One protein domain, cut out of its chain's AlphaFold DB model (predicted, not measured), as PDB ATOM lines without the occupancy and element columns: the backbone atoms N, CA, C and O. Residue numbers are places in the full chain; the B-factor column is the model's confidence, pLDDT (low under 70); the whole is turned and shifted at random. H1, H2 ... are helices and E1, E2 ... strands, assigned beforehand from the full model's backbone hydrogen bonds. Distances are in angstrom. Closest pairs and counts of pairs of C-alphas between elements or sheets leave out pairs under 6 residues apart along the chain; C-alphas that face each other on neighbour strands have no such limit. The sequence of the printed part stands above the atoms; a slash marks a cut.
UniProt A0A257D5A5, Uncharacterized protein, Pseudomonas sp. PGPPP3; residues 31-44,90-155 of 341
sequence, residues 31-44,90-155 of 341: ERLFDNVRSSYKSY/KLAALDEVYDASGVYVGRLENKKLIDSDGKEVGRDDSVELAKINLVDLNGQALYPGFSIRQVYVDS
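What this domain is: This is residues 31 to 44 and 90 to 155 of the 341 residues of an uncharacterized protein of Pseudomonas sp. PGPPP3 (UniProt A0A257D5A5). One strongly twisted antiparallel sheet, E4 E3 E2 E1 E5, has H1 over one face at its E5 end, and the loop of residues 125 to 146 leads from E4 to E5. The 80 printed residues hold H1, then E1 to E5, mixed in class, compact with radius of gyration of the C-alphas 11.9 A, spanning 35 by 28 by 25 A.

How they stand to each other: Look first at E1, residues 92 to 98, and E5, residues 147 to 153: N 96 and O 149 are 2.8 A apart, within hydrogen-bond range. E2, residues 104 to 109, E3, residues 112 to 114, and E4, residues 120 to 124, continue from E1 as a meander, each the antiparallel neighbour of the one before; N 97 and O 106, N 107 and O 114, and N 113 and O 122 are each 2.8 A apart. H1, residues 31 to 44, is on the sheet in two layers, height 7.8 A, slantwise to E5 at 40 degrees on the local plane; its closest C-alphas to E5 are Ser 39 and Gln 150, 6.4 A. Every O i to N i+4 pair in H1 is within range.

Where its parts are: Find C-alpha 31 at (29.742, 29.264, 96.993), where H1 begins its 20.3 A; E1 runs 19.6 A, and E5 18.7 A to C-alpha 153 at (19.883, 13.849, 83.157).

The domain as a whole: Residues 45 to 89 are not printed, a 15.0 A gap between C-alphas 44 and 90. The link E4 to E5 is long. H1 has mean pLDDT 50.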
ATOM      1  N   GLU A  31      30.031  30.259  98.035       49.31
ATOM      2  CA  GLU A  31      29.742  29.264  96.993       49.31
ATOM      3  C   GLU A  31      28.344  28.660  97.153       49.31
ATOM      4  O   GLU A  31      27.585  28.606  96.181       49.31
ATOM      5  N   ARG A  32      27.944  28.312  98.385       49.66
ATOM      6  CA  ARG A  32      26.572  27.855  98.672       49.66
ATOM      7  C   ARG A  32      25.526  28.901  98.324       49.66
ATOM      8  O   ARG A  32      24.448  28.559  97.841       49.66
ATOM      9  N   LEU A  33      25.831  30.172  98.575       47.16
ATOM     10  CA  LEU A  33      24.905  31.266  98.300       47.16
ATOM     11  C   LEU A  33      24.693  31.436  96.789       47.16
ATOM     12  O   LEU A  33      23.556  31.568  96.339       47.16
ATOM     13  N   PHE A  34      25.766  31.353  95.996       51.34
ATOM     14  CA  PHE A  34      25.672  31.401  94.536       51.34
ATOM     15  C   PHE A  34      24.981  30.173  93.938       51.34
ATOM     16  O   PHE A  34      24.151  30.342  93.040       51.34
ATOM     17  N   ASP A  35      25.272  28.966  94.424       52.84
ATOM     18  CA  ASP A  35      24.646  27.737  93.921       52.84
ATOM     19  C   ASP A  35      23.141  27.702  94.248       52.84
ATOM     20  O   ASP A  35      22.330  27.408  93.365       52.84
ATOM     21  N   ASN A  36      22.747  28.130  95.454       50.66
ATOM     22  CA  ASN A  36      21.338  28.215  95.854       50.66
ATOM     23  C   ASN A  36      20.564  29.258  95.037       50.66
ATOM     24  O   ASN A  36      19.466  28.967  94.559       50.66
ATOM     25  N   VAL A  37      21.135  30.448  94.817       52.09
ATOM     26  CA  VAL A  37      20.506  31.490  93.986       52.09
ATOM     27  C   VAL A  37      20.425  31.035  92.526       52.09
ATOM     28  O   VAL A  37      19.393  31.194  91.875       52.09
ATOM     29  N   ARG A  38      21.479  30.411  91.991       52.03
ATOM     30  CA  ARG A  38      21.512  29.953  90.594       52.03
ATOM     31  C   ARG A  38      20.547  28.795  90.326       52.03
ATOM     32  O   ARG A  38      19.912  28.795  89.270       52.03
ATOM     33  N   SER A  39      20.444  27.823  91.236       53.09
ATOM     34  CA  SER A  39      19.489  26.706  91.133       53.09
ATOM     35  C   SER A  39      18.048  27.225  91.207       53.09
ATOM     36  O   SER A  39      17.259  26.962  90.300       53.09
ATOM     37  N   SER A  40      17.766  28.105  92.171       50.91
ATOM     38  CA  SER A  40      16.482  28.792  92.354       50.91
ATOM     39  C   SER A  40      15.956  29.480  91.082       50.91
ATOM     40  O   SER A  40      14.850  29.194  90.616       50.91
ATOM     41  N   TYR A  41      16.775  30.325  90.440       53.25
ATOM     42  CA  TYR A  41      16.388  31.005  89.192       53.25
ATOM     43  C   TYR A  41      16.154  30.033  88.025       53.25
ATOM     44  O   TYR A  41      15.301  30.273  87.165       53.25
ATOM     45  N   LYS A  42      16.911  28.935  87.961       52.53
ATOM     46  CA  LYS A  42      16.810  27.966  86.863       52.53
ATOM     47  C   LYS A  42      15.633  27.009  87.019       52.53
ATOM     48  O   LYS A  42      15.006  26.717  86.005       52.53
ATOM     49  N   SER A  43      15.336  26.561  88.238       44.66
ATOM     50  CA  SER A  43      14.210  25.672  88.539       44.66
ATOM     51  C   SER A  43      12.882  26.347  88.173       44.66
ATOM     52  O   SER A  43      12.097  25.812  87.388       44.66
ATOM     53  N   TYR A  44      12.707  27.617  88.556       47.34
ATOM     54  CA  TYR A  44      11.535  28.395  88.141       47.34
ATOM     55  C   TYR A  44      11.511  28.718  86.643       47.34
ATOM     56  O   TYR A  44      10.444  28.707  86.038       47.34
ATOM     57  N   LYS A  90      17.073  21.251  75.007       87.25
ATOM     58  CA  LYS A  90      17.675  21.509  76.305       87.25
ATOM     59  C   LYS A  90      17.614  20.231  77.123       87.25
ATOM     60  O   LYS A  90      16.621  19.502  77.109       87.25
ATOM     61  N   LEU A  91      18.688  19.961  77.848       88.00
ATOM     62  CA  LEU A  91      18.754  18.841  78.766       88.00
ATOM     63  C   LEU A  91      17.744  19.015  79.896       88.00
ATOM     64  O   LEU A  91      17.570  20.109  80.439       88.00
ATOM     65  N   ALA A  92      17.124  17.897  80.266       86.38
ATOM     66  CA  ALA A  92      16.414  17.800  81.524       86.38
ATOM     67  C   ALA A  92      17.426  17.975  82.659       86.38
ATOM     68  O   ALA A  92      18.552  17.478  82.578       86.38
ATOM     69  N   ALA A  93      17.027  18.702  83.692       84.31
ATOM     70  CA  ALA A  93      17.821  18.918  84.886       84.31
ATOM     71  C   ALA A  93      17.011  18.486  86.104       84.31
ATOM     72  O   ALA A  93      15.791  18.649  86.117       84.31
ATOM     73  N   LEU A  94      17.704  17.952  87.100       84.12
ATOM     74  CA  LEU A  94      17.171  17.643  88.419       84.12
ATOM     75  C   LEU A  94      18.023  18.361  89.460       84.12
ATOM     76  O   LEU A  94      19.209  18.613  89.238       84.12
ATOM     77  N   ASP A  95      17.408  18.690  90.586       84.25
ATOM     78  CA  ASP A  95      18.090  19.288  91.725       84.25
ATOM     79  C   ASP A  95      18.339  18.186  92.762       84.25
ATOM     80  O   ASP A  95      17.414  17.666  93.380       84.25
ATOM     81  N   GLU A  96      19.593  17.781  92.927       85.00
ATOM     82  CA  GLU A  96      20.006  16.838  93.963       85.00
ATOM     83  C   GLU A  96      20.193  17.564  95.291       85.00
ATOM     84  O   GLU A  96      20.813  18.628  95.344       85.00
ATOM     85  N   VAL A  97      19.689  16.971  96.366       83.62
ATOM     86  CA  VAL A  97      19.799  17.478  97.730       83.62
ATOM     87  C   VAL A  97      20.854  16.678  98.476       83.62
ATOM     88  O   VAL A  97      20.828  15.446  98.498       83.62
ATOM     89  N   TYR A  98      21.744  17.405  99.138       82.50
ATOM     90  CA  TYR A  98      22.745  16.863 100.040       82.50
ATOM     91  C   TYR A  98      22.542  17.465 101.427       82.50
ATOM     92  O   TYR A  98      22.197  18.645 101.550       82.50
ATOM     93  N   ASP A  99      22.745  16.668 102.469       79.25
ATOM     94  CA  ASP A  99      22.630  17.131 103.846       79.25
ATOM     95  C   ASP A  99      23.762  18.105 104.226       79.25
ATOM     96  O   ASP A  99      24.647  18.444 103.433       79.25
ATOM     97  N   ALA A 100      23.752  18.574 105.475       72.56
ATOM     98  CA  ALA A 100      24.774  19.494 105.960       72.56
ATOM     99  C   ALA A 100      26.196  18.914 105.929       72.56
ATOM    100  O   ALA A 100      27.130  19.711 105.935       72.56
ATOM    101  N   SER A 101      26.362  17.592 105.884       66.50
ATOM    102  CA  SER A 101      27.647  16.887 105.822       66.50
ATOM    103  C   SER A 101      28.082  16.583 104.380       66.50
ATOM    104  O   SER A 101      29.201  16.122 104.159       66.50
ATOM    105  N   GLY A 102      27.229  16.872 103.389       68.81
ATOM    106  CA  GLY A 102      27.468  16.563 101.980       68.81
ATOM    107  C   GLY A 102      27.061  15.141 101.583       68.81
ATOM    108  O   GLY A 102      27.479  14.669 100.528       68.81
ATOM    109  N   VAL A 103      26.264  14.446 102.401       79.00
ATOM    110  CA  VAL A 103      25.718  13.124 102.066       79.00
ATOM    111  C   VAL A 103      24.492  13.302 101.179       79.00
ATOM    112  O   VAL A 103      23.633  14.134 101.466       79.00
ATOM    113  N   TYR A 104      24.412  12.527 100.094       83.06
ATOM    114  CA  TYR A 104      23.256  12.544  99.200       83.06
ATOM    115  C   TYR A 104      21.994  12.104  99.946       83.06
ATOM    116  O   TYR A 104      21.960  11.031 100.547       83.06
ATOM    117  N   VAL A 105      20.962  12.937  99.881       85.56
ATOM    118  CA  VAL A 105      19.664  12.705 100.524       85.56
ATOM    119  C   VAL A 105      18.635  12.225  99.510       85.56
ATOM    120  O   VAL A 105      17.827  11.346  99.801       85.56
ATOM    121  N   GLY A 106      18.627  12.833  98.326       87.00
ATOM    122  CA  GLY A 106      17.592  12.595  97.334       87.00
ATOM    123  C   GLY A 106      17.576  13.657  96.248       87.00
ATOM    124  O   GLY A 106      18.495  14.465  96.120       87.00
ATOM    125  N   ARG A 107      16.510  13.669  95.459       87.44
ATOM    126  CA  ARG A 107      16.286  14.623  94.371       87.44
ATOM    127  C   ARG A 107      14.977  15.369  94.565       87.44
ATOM    128  O   ARG A 107      13.990  14.793  95.019       87.44
ATOM    129  N   LEU A 108      14.981  16.647  94.219       85.19
ATOM    130  CA  LEU A 108      13.808  17.498  94.245       85.19
ATOM    131  C   LEU A 108      13.102  17.428  92.887       85.19
ATOM    132  O   LEU A 108      13.631  17.859  91.863       85.19
ATOM    133  N   GLU A 109      11.890  16.885  92.889       80.94
ATOM    134  CA  GLU A 109      11.036  16.724  91.715       80.94
ATOM    135  C   GLU A 109       9.664  17.324  92.009       80.94
ATOM    136  O   GLU A 109       8.948  16.853  92.887       80.94
ATOM    137  N   ASN A 110       9.272  18.374  91.280       78.81
ATOM    138  CA  ASN A 110       7.969  19.033  91.450       78.81
ATOM    139  C   ASN A 110       7.675  19.408  92.919       78.81
ATOM    140  O   ASN A 110       6.602  19.112  93.444       78.81
ATOM    141  N   LYS A 111       8.661  20.020  93.592       84.81
ATOM    142  CA  LYS A 111       8.656  20.342  95.031       84.81
ATOM    143  C   LYS A 111       8.622  19.143  95.983       84.81
ATOM    144  O   LYS A 111       8.507  19.349  97.182       84.81
ATOM    145  N   LYS A 112       8.752  17.906  95.514       88.19
ATOM    146  CA  LYS A 112       8.851  16.715  96.368       88.19
ATOM    147  C   LYS A 112      10.292  16.265  96.464       88.19
ATOM    148  O   LYS A 112      10.976  16.183  95.451       88.19
ATOM    149  N   LEU A 113      10.749  15.965  97.670       89.19
ATOM    150  CA  LEU A 113      12.053  15.369  97.896       89.19
ATOM    151  C   LEU A 113      11.905  13.849  97.881       89.19
ATOM    152  O   LEU A 113      11.292  13.275  98.782       89.19
ATOM    153  N   ILE A 114      12.460  13.224  96.848       90.25
ATOM    154  CA  ILE A 114      12.414  11.783  96.613       90.25
ATOM    155  C   ILE A 114      13.788  11.187  96.925       90.25
ATOM    156  O   ILE A 114      14.787  11.626  96.355       90.25
ATOM    157  N   ASP A 115      13.852  10.204  97.819       89.25
ATOM    158  CA  ASP A 115      15.099   9.517  98.167       89.25
ATOM    159  C   ASP A 115      15.585   8.555  97.058       89.25
ATOM    160  O   ASP A 115      14.995   8.440  95.973       89.25
ATOM    161  N   SER A 116      16.702   7.869  97.317       83.31
ATOM    162  CA  SER A 116      17.292   6.886  96.396       83.31
ATOM    163  C   SER A 116      16.395   5.677  96.122       83.31
ATOM    164  O   SER A 116      16.514   5.076  95.054       83.31
ATOM    165  N   ASP A 117      15.493   5.342  97.045       86.56
ATOM    166  CA  ASP A 117      14.550   4.226  96.924       86.56
ATOM    167  C   ASP A 117      13.251   4.641  96.211       86.56
ATOM    168  O   ASP A 117      12.364   3.819  95.972       86.56
ATOM    169  N   GLY A 118      13.131   5.919  95.836       85.62
ATOM    170  CA  GLY A 118      11.955   6.465  95.167       85.62
ATOM    171  C   GLY A 118      10.841   6.888  96.125       85.62
ATOM    172  O   GLY A 118       9.728   7.163  95.670       85.62
ATOM    173  N   LYS A 119      11.106   6.957  97.431       90.50
ATOM    174  CA  LYS A 119      10.129   7.362  98.440       90.50
ATOM    175  C   LYS A 119      10.181   8.871  98.669       90.50
ATOM    176  O   LYS A 119      11.243   9.475  98.779       90.50
ATOM    177  N   GLU A 120       9.006   9.483  98.780       92.31
ATOM    178  CA  GLU A 120       8.889  10.876  99.206       92.31
ATOM    179  C   GLU A 120       9.244  10.984 100.695       92.31
ATOM    180  O   GLU A 120       8.572  10.405 101.554       92.31
ATOM    181  N   VAL A 121      10.324  11.704 100.993       92.00
ATOM    182  CA  VAL A 121      10.818  11.928 102.362       92.00
ATOM    183  C   VAL A 121      10.566  13.353 102.844       92.00
ATOM    184  O   VAL A 121      10.661  13.625 104.038       92.00
ATOM    185  N   GLY A 122      10.194  14.257 101.938       91.06
ATOM    186  CA  GLY A 122       9.870  15.637 102.261       91.06
ATOM    187  C   GLY A 122       9.401  16.427 101.049       91.06
ATOM    188  O   GLY A 122       9.159  15.872  99.976       91.06
ATOM    189  N   ARG A 123       9.303  17.740 101.217       89.81
ATOM    190  CA  ARG A 123       8.906  18.678 100.167       89.81
ATOM    191  C   ARG A 123       9.561  20.043 100.344       89.81
ATOM    192  O   ARG A 123       9.953  20.410 101.447       89.81
ATOM    193  N   ASP A 124       9.648  20.792  99.256       87.50
ATOM    194  CA  ASP A 124       9.986  22.209  99.264       87.50
ATOM    195  C   ASP A 124       8.728  23.050  99.523       87.50
ATOM    196  O   ASP A 124       7.817  23.104  98.694       87.50
ATOM    197  N   ASP A 125       8.698  23.711 100.678       84.75
ATOM    198  CA  ASP A 125       7.626  24.611 101.118       84.75
ATOM    199  C   ASP A 125       8.008  26.092 100.940       84.75
ATOM    200  O   ASP A 125       7.513  26.982 101.632       84.75
ATOM    201  N   SER A 126       8.952  26.378 100.039       81.19
ATOM    202  CA  SER A 126       9.365  27.743  99.731       81.19
ATOM    203  C   SER A 126       8.219  28.583  99.153       81.19
ATOM    204  O   SER A 126       7.485  28.174  98.243       81.19
ATOM    205  N   VAL A 127       8.091  29.798  99.695       69.44
ATOM    206  CA  VAL A 127       7.166  30.843  99.219       69.44
ATOM    207  C   VAL A 127       7.901  31.869  98.345       69.44
ATOM    208  O   VAL A 127       7.295  32.493  97.477       69.44
ATOM    209  N   GLU A 128       9.215  32.022  98.530       59.53
ATOM    210  CA  GLU A 128      10.056  32.978  97.804       59.53
ATOM    211  C   GLU A 128      11.033  32.274  96.859       59.53
ATOM    212  O   GLU A 128      11.644  31.264  97.203       59.53
ATOM    213  N   LEU A 129      11.236  32.876  95.682       52.09
ATOM    214  CA  LEU A 129      11.987  32.293  94.568       52.09
ATOM    215  C   LEU A 129      13.427  31.903  94.903       52.09
ATOM    216  O   LEU A 129      13.939  31.018  94.241       52.09
ATOM    217  N   ALA A 130      14.085  32.558  95.864       54.88
ATOM    218  CA  ALA A 130      15.527  32.428  96.103       54.88
ATOM    219  C   ALA A 130      15.905  31.518  97.285       54.88
ATOM    220  O   ALA A 130      17.089  31.417  97.621       54.88
ATOM    221  N   LYS A 131      14.927  30.900  97.961       67.56
ATOM    222  CA  LYS A 131      15.177  30.171  99.209       67.56
ATOM    223  C   LYS A 131      14.339  28.903  99.292       67.56
ATOM    224  O   LYS A 131      13.207  28.930  99.762       67.56
ATOM    225  N   ILE A 132      14.940  27.790  98.882       75.81
ATOM    226  CA  ILE A 132      14.352  26.458  99.044       75.81
ATOM    227  C   ILE A 132      14.234  26.149 100.544       75.81
ATOM    228  O   ILE A 132      15.169  26.397 101.312       75.81
ATOM    229  N   ASN A 133      13.076  25.636 100.965       83.81
ATOM    230  CA  ASN A 133      12.792  25.291 102.356       83.81
ATOM    231  C   ASN A 133      12.302  23.844 102.438       83.81
ATOM    232  O   ASN A 133      11.127  23.566 102.209       83.81
ATOM    233  N   LEU A 134      13.211  22.919 102.756       86.31
ATOM    234  CA  LEU A 134      12.892  21.496 102.826       86.31
ATOM    235  C   LEU A 134      12.270  21.129 104.174       86.31
ATOM    236  O   LEU A 134      12.925  21.185 105.220       86.31
ATOM    237  N   VAL A 135      11.017  20.694 104.118       88.19
ATOM    238  CA  VAL A 135      10.258  20.179 105.257       88.19
ATOM    239  C   VAL A 135       9.930  18.702 105.064       88.19
ATOM    240  O   VAL A 135       9.882  18.201 103.941       88.19
ATOM    241  N   ASP A 136       9.731  17.989 106.162       88.25
ATOM    242  CA  ASP A 136       9.265  16.614 106.181       88.25
ATOM    243  C   ASP A 136       7.777  16.553 105.797       88.25
ATOM    244  O   ASP A 136       7.115  17.568 105.549       88.25
ATOM    245  N   LEU A 137       7.219  15.345 105.763       87.62
ATOM    246  CA  LEU A 137       5.805  15.145 105.435       87.62
ATOM    247  C   LEU A 137       4.839  15.771 106.463       87.62
ATOM    248  O   LEU A 137       3.665  15.967 106.149       87.62
ATOM    249  N   ASN A 138       5.325  16.117 107.657       87.06
ATOM    250  CA  ASN A 138       4.570  16.764 108.730       87.06
ATOM    251  C   ASN A 138       4.768  18.294 108.764       87.06
ATOM    252  O   ASN A 138       4.157  18.965 109.595       87.06
ATOM    253  N   GLY A 139       5.595  18.857 107.876       81.19
ATOM    254  CA  GLY A 139       5.913  20.287 107.833       81.19
ATOM    255  C   GLY A 139       7.043  20.730 108.773       81.19
ATOM    256  O   GLY A 139       7.269  21.929 108.923       81.19
ATOM    257  N   GLN A 140       7.767  19.805 109.406       85.38
ATOM    258  CA  GLN A 140       8.956  20.107 110.206       85.38
ATOM    259  C   GLN A 140      10.195  20.221 109.310       85.38
ATOM    260  O   GLN A 140      10.332  19.479 108.350       85.38
ATOM    261  N   ALA A 141      11.132  21.122 109.612       83.50
ATOM    262  CA  ALA A 141      12.366  21.243 108.832       83.50
ATOM    263  C   ALA A 141      13.154  19.915 108.813       83.50
ATOM    264  O   ALA A 141      13.515  19.398 109.869       83.50
ATOM    265  N   LEU A 142      13.425  19.384 107.616       80.62
ATOM    266  CA  LEU A 142      13.962  18.030 107.438       80.62
ATOM    267  C   LEU A 142      15.503  17.999 107.427       80.62
ATOM    268  O   LEU A 142      16.095  17.069 107.963       80.62
ATOM    269  N   TYR A 143      16.159  19.032 106.876       76.25
ATOM    270  CA  TYR A 143      17.626  19.081 106.727       76.25
ATOM    271  C   TYR A 143      18.198  20.499 106.893       76.25
ATOM    272  O   TYR A 143      18.517  21.152 105.903       76.25
ATOM    273  N   PRO A 144      18.367  21.035 108.110       75.19
ATOM    274  CA  PRO A 144      18.992  22.347 108.276       75.19
ATOM    275  C   PRO A 144      20.415  22.358 107.689       75.19
ATOM    276  O   PRO A 144      21.232  21.499 108.003       75.19
ATOM    277  N   GLY A 145      20.723  23.338 106.834       69.62
ATOM    278  CA  GLY A 145      22.055  23.482 106.227       69.62
ATOM    279  C   GLY A 145      22.332  22.590 105.009       69.62
ATOM    280  O   GLY A 145      23.507  22.438 104.649       69.62
ATOM    281  N   PHE A 146      21.283  22.033 104.391       79.19
ATOM    282  CA  PHE A 146      21.363  21.305 103.123       79.19
ATOM    283  C   PHE A 146      21.989  22.152 101.998       79.19
ATOM    284  O   PHE A 146      22.014  23.386 102.049       79.19
ATOM    285  N   SER A 147      22.478  21.479 100.961       74.19
ATOM    286  CA  SER A 147      22.912  22.100  99.708       74.19
ATOM    287  C   SER A 147      22.240  21.436  98.518       74.19
ATOM    288  O   SER A 147      21.968  20.235  98.558       74.19
ATOM    289  N   ILE A 148      22.005  22.210  97.460       77.25
ATOM    290  CA  ILE A 148      21.428  21.707  96.217       77.25
ATOM    291  C   ILE A 148      22.448  21.773  95.093       77.25
ATOM    292  O   ILE A 148      23.116  22.788  94.893       77.25
ATOM    293  N   ARG A 149      22.526  20.686  94.332       80.44
ATOM    294  CA  ARG A 149      23.332  20.580  93.122       80.44
ATOM    295  C   ARG A 149      22.419  20.264  91.950       80.44
ATOM    296  O   ARG A 149      21.799  19.210  91.904       80.44
ATOM    297  N   GLN A 150      22.394  21.146  90.960       80.88
ATOM    298  CA  GLN A 150      21.732  20.836  89.700       80.88
ATOM    299  C   GLN A 150      22.569  19.834  88.896       80.88
ATOM    300  O   GLN A 150      23.754  20.073  88.637       80.88
ATOM    301  N   VAL A 151      21.936  18.757  88.443       84.75
ATOM    302  CA  VAL A 151      22.520  17.751  87.552       84.75
ATOM    303  C   VAL A 151      21.677  17.624  86.292       84.75
ATOM    304  O   VAL A 151      20.451  17.687  86.336       84.75
ATOM    305  N   TYR A 152      22.327  17.464  85.142       88.94
ATOM    306  CA  TYR A 152      21.618  17.172  83.899       88.94
ATOM    307  C   TYR A 152      21.419  15.673  83.757       88.94
ATOM    308  O   TYR A 152      22.320  14.907  84.086       88.94
ATOM    309  N   VAL A 153      20.266  15.259  83.239       86.44
ATOM    310  CA  VAL A 153      19.883  13.849  83.157       86.44
ATOM    311  C   VAL A 153      19.501  13.421  81.743       86.44
ATOM    312  O   VAL A 153      19.105  14.221  80.880       86.44
ATOM    313  N   ASP A 154      19.645  12.125  81.484       84.31
ATOM    314  CA  ASP A 154      19.173  11.502  80.255       84.31
ATOM    315  C   ASP A 154      17.646  11.282  80.269       84.31
ATOM    316  O   ASP A 154      16.926  11.754  81.147       84.31
ATOM    317  N   SER A 155      17.113  10.612  79.244       80.19
ATOM    318  CA  SER A 155      15.674  10.316  79.147       80.19
ATOM    319  C   SER A 155      15.158   9.347  80.216       80.19
ATOM    320  O   SER A 155      13.949   9.207  80.357       80.19
TER     321      SER A 155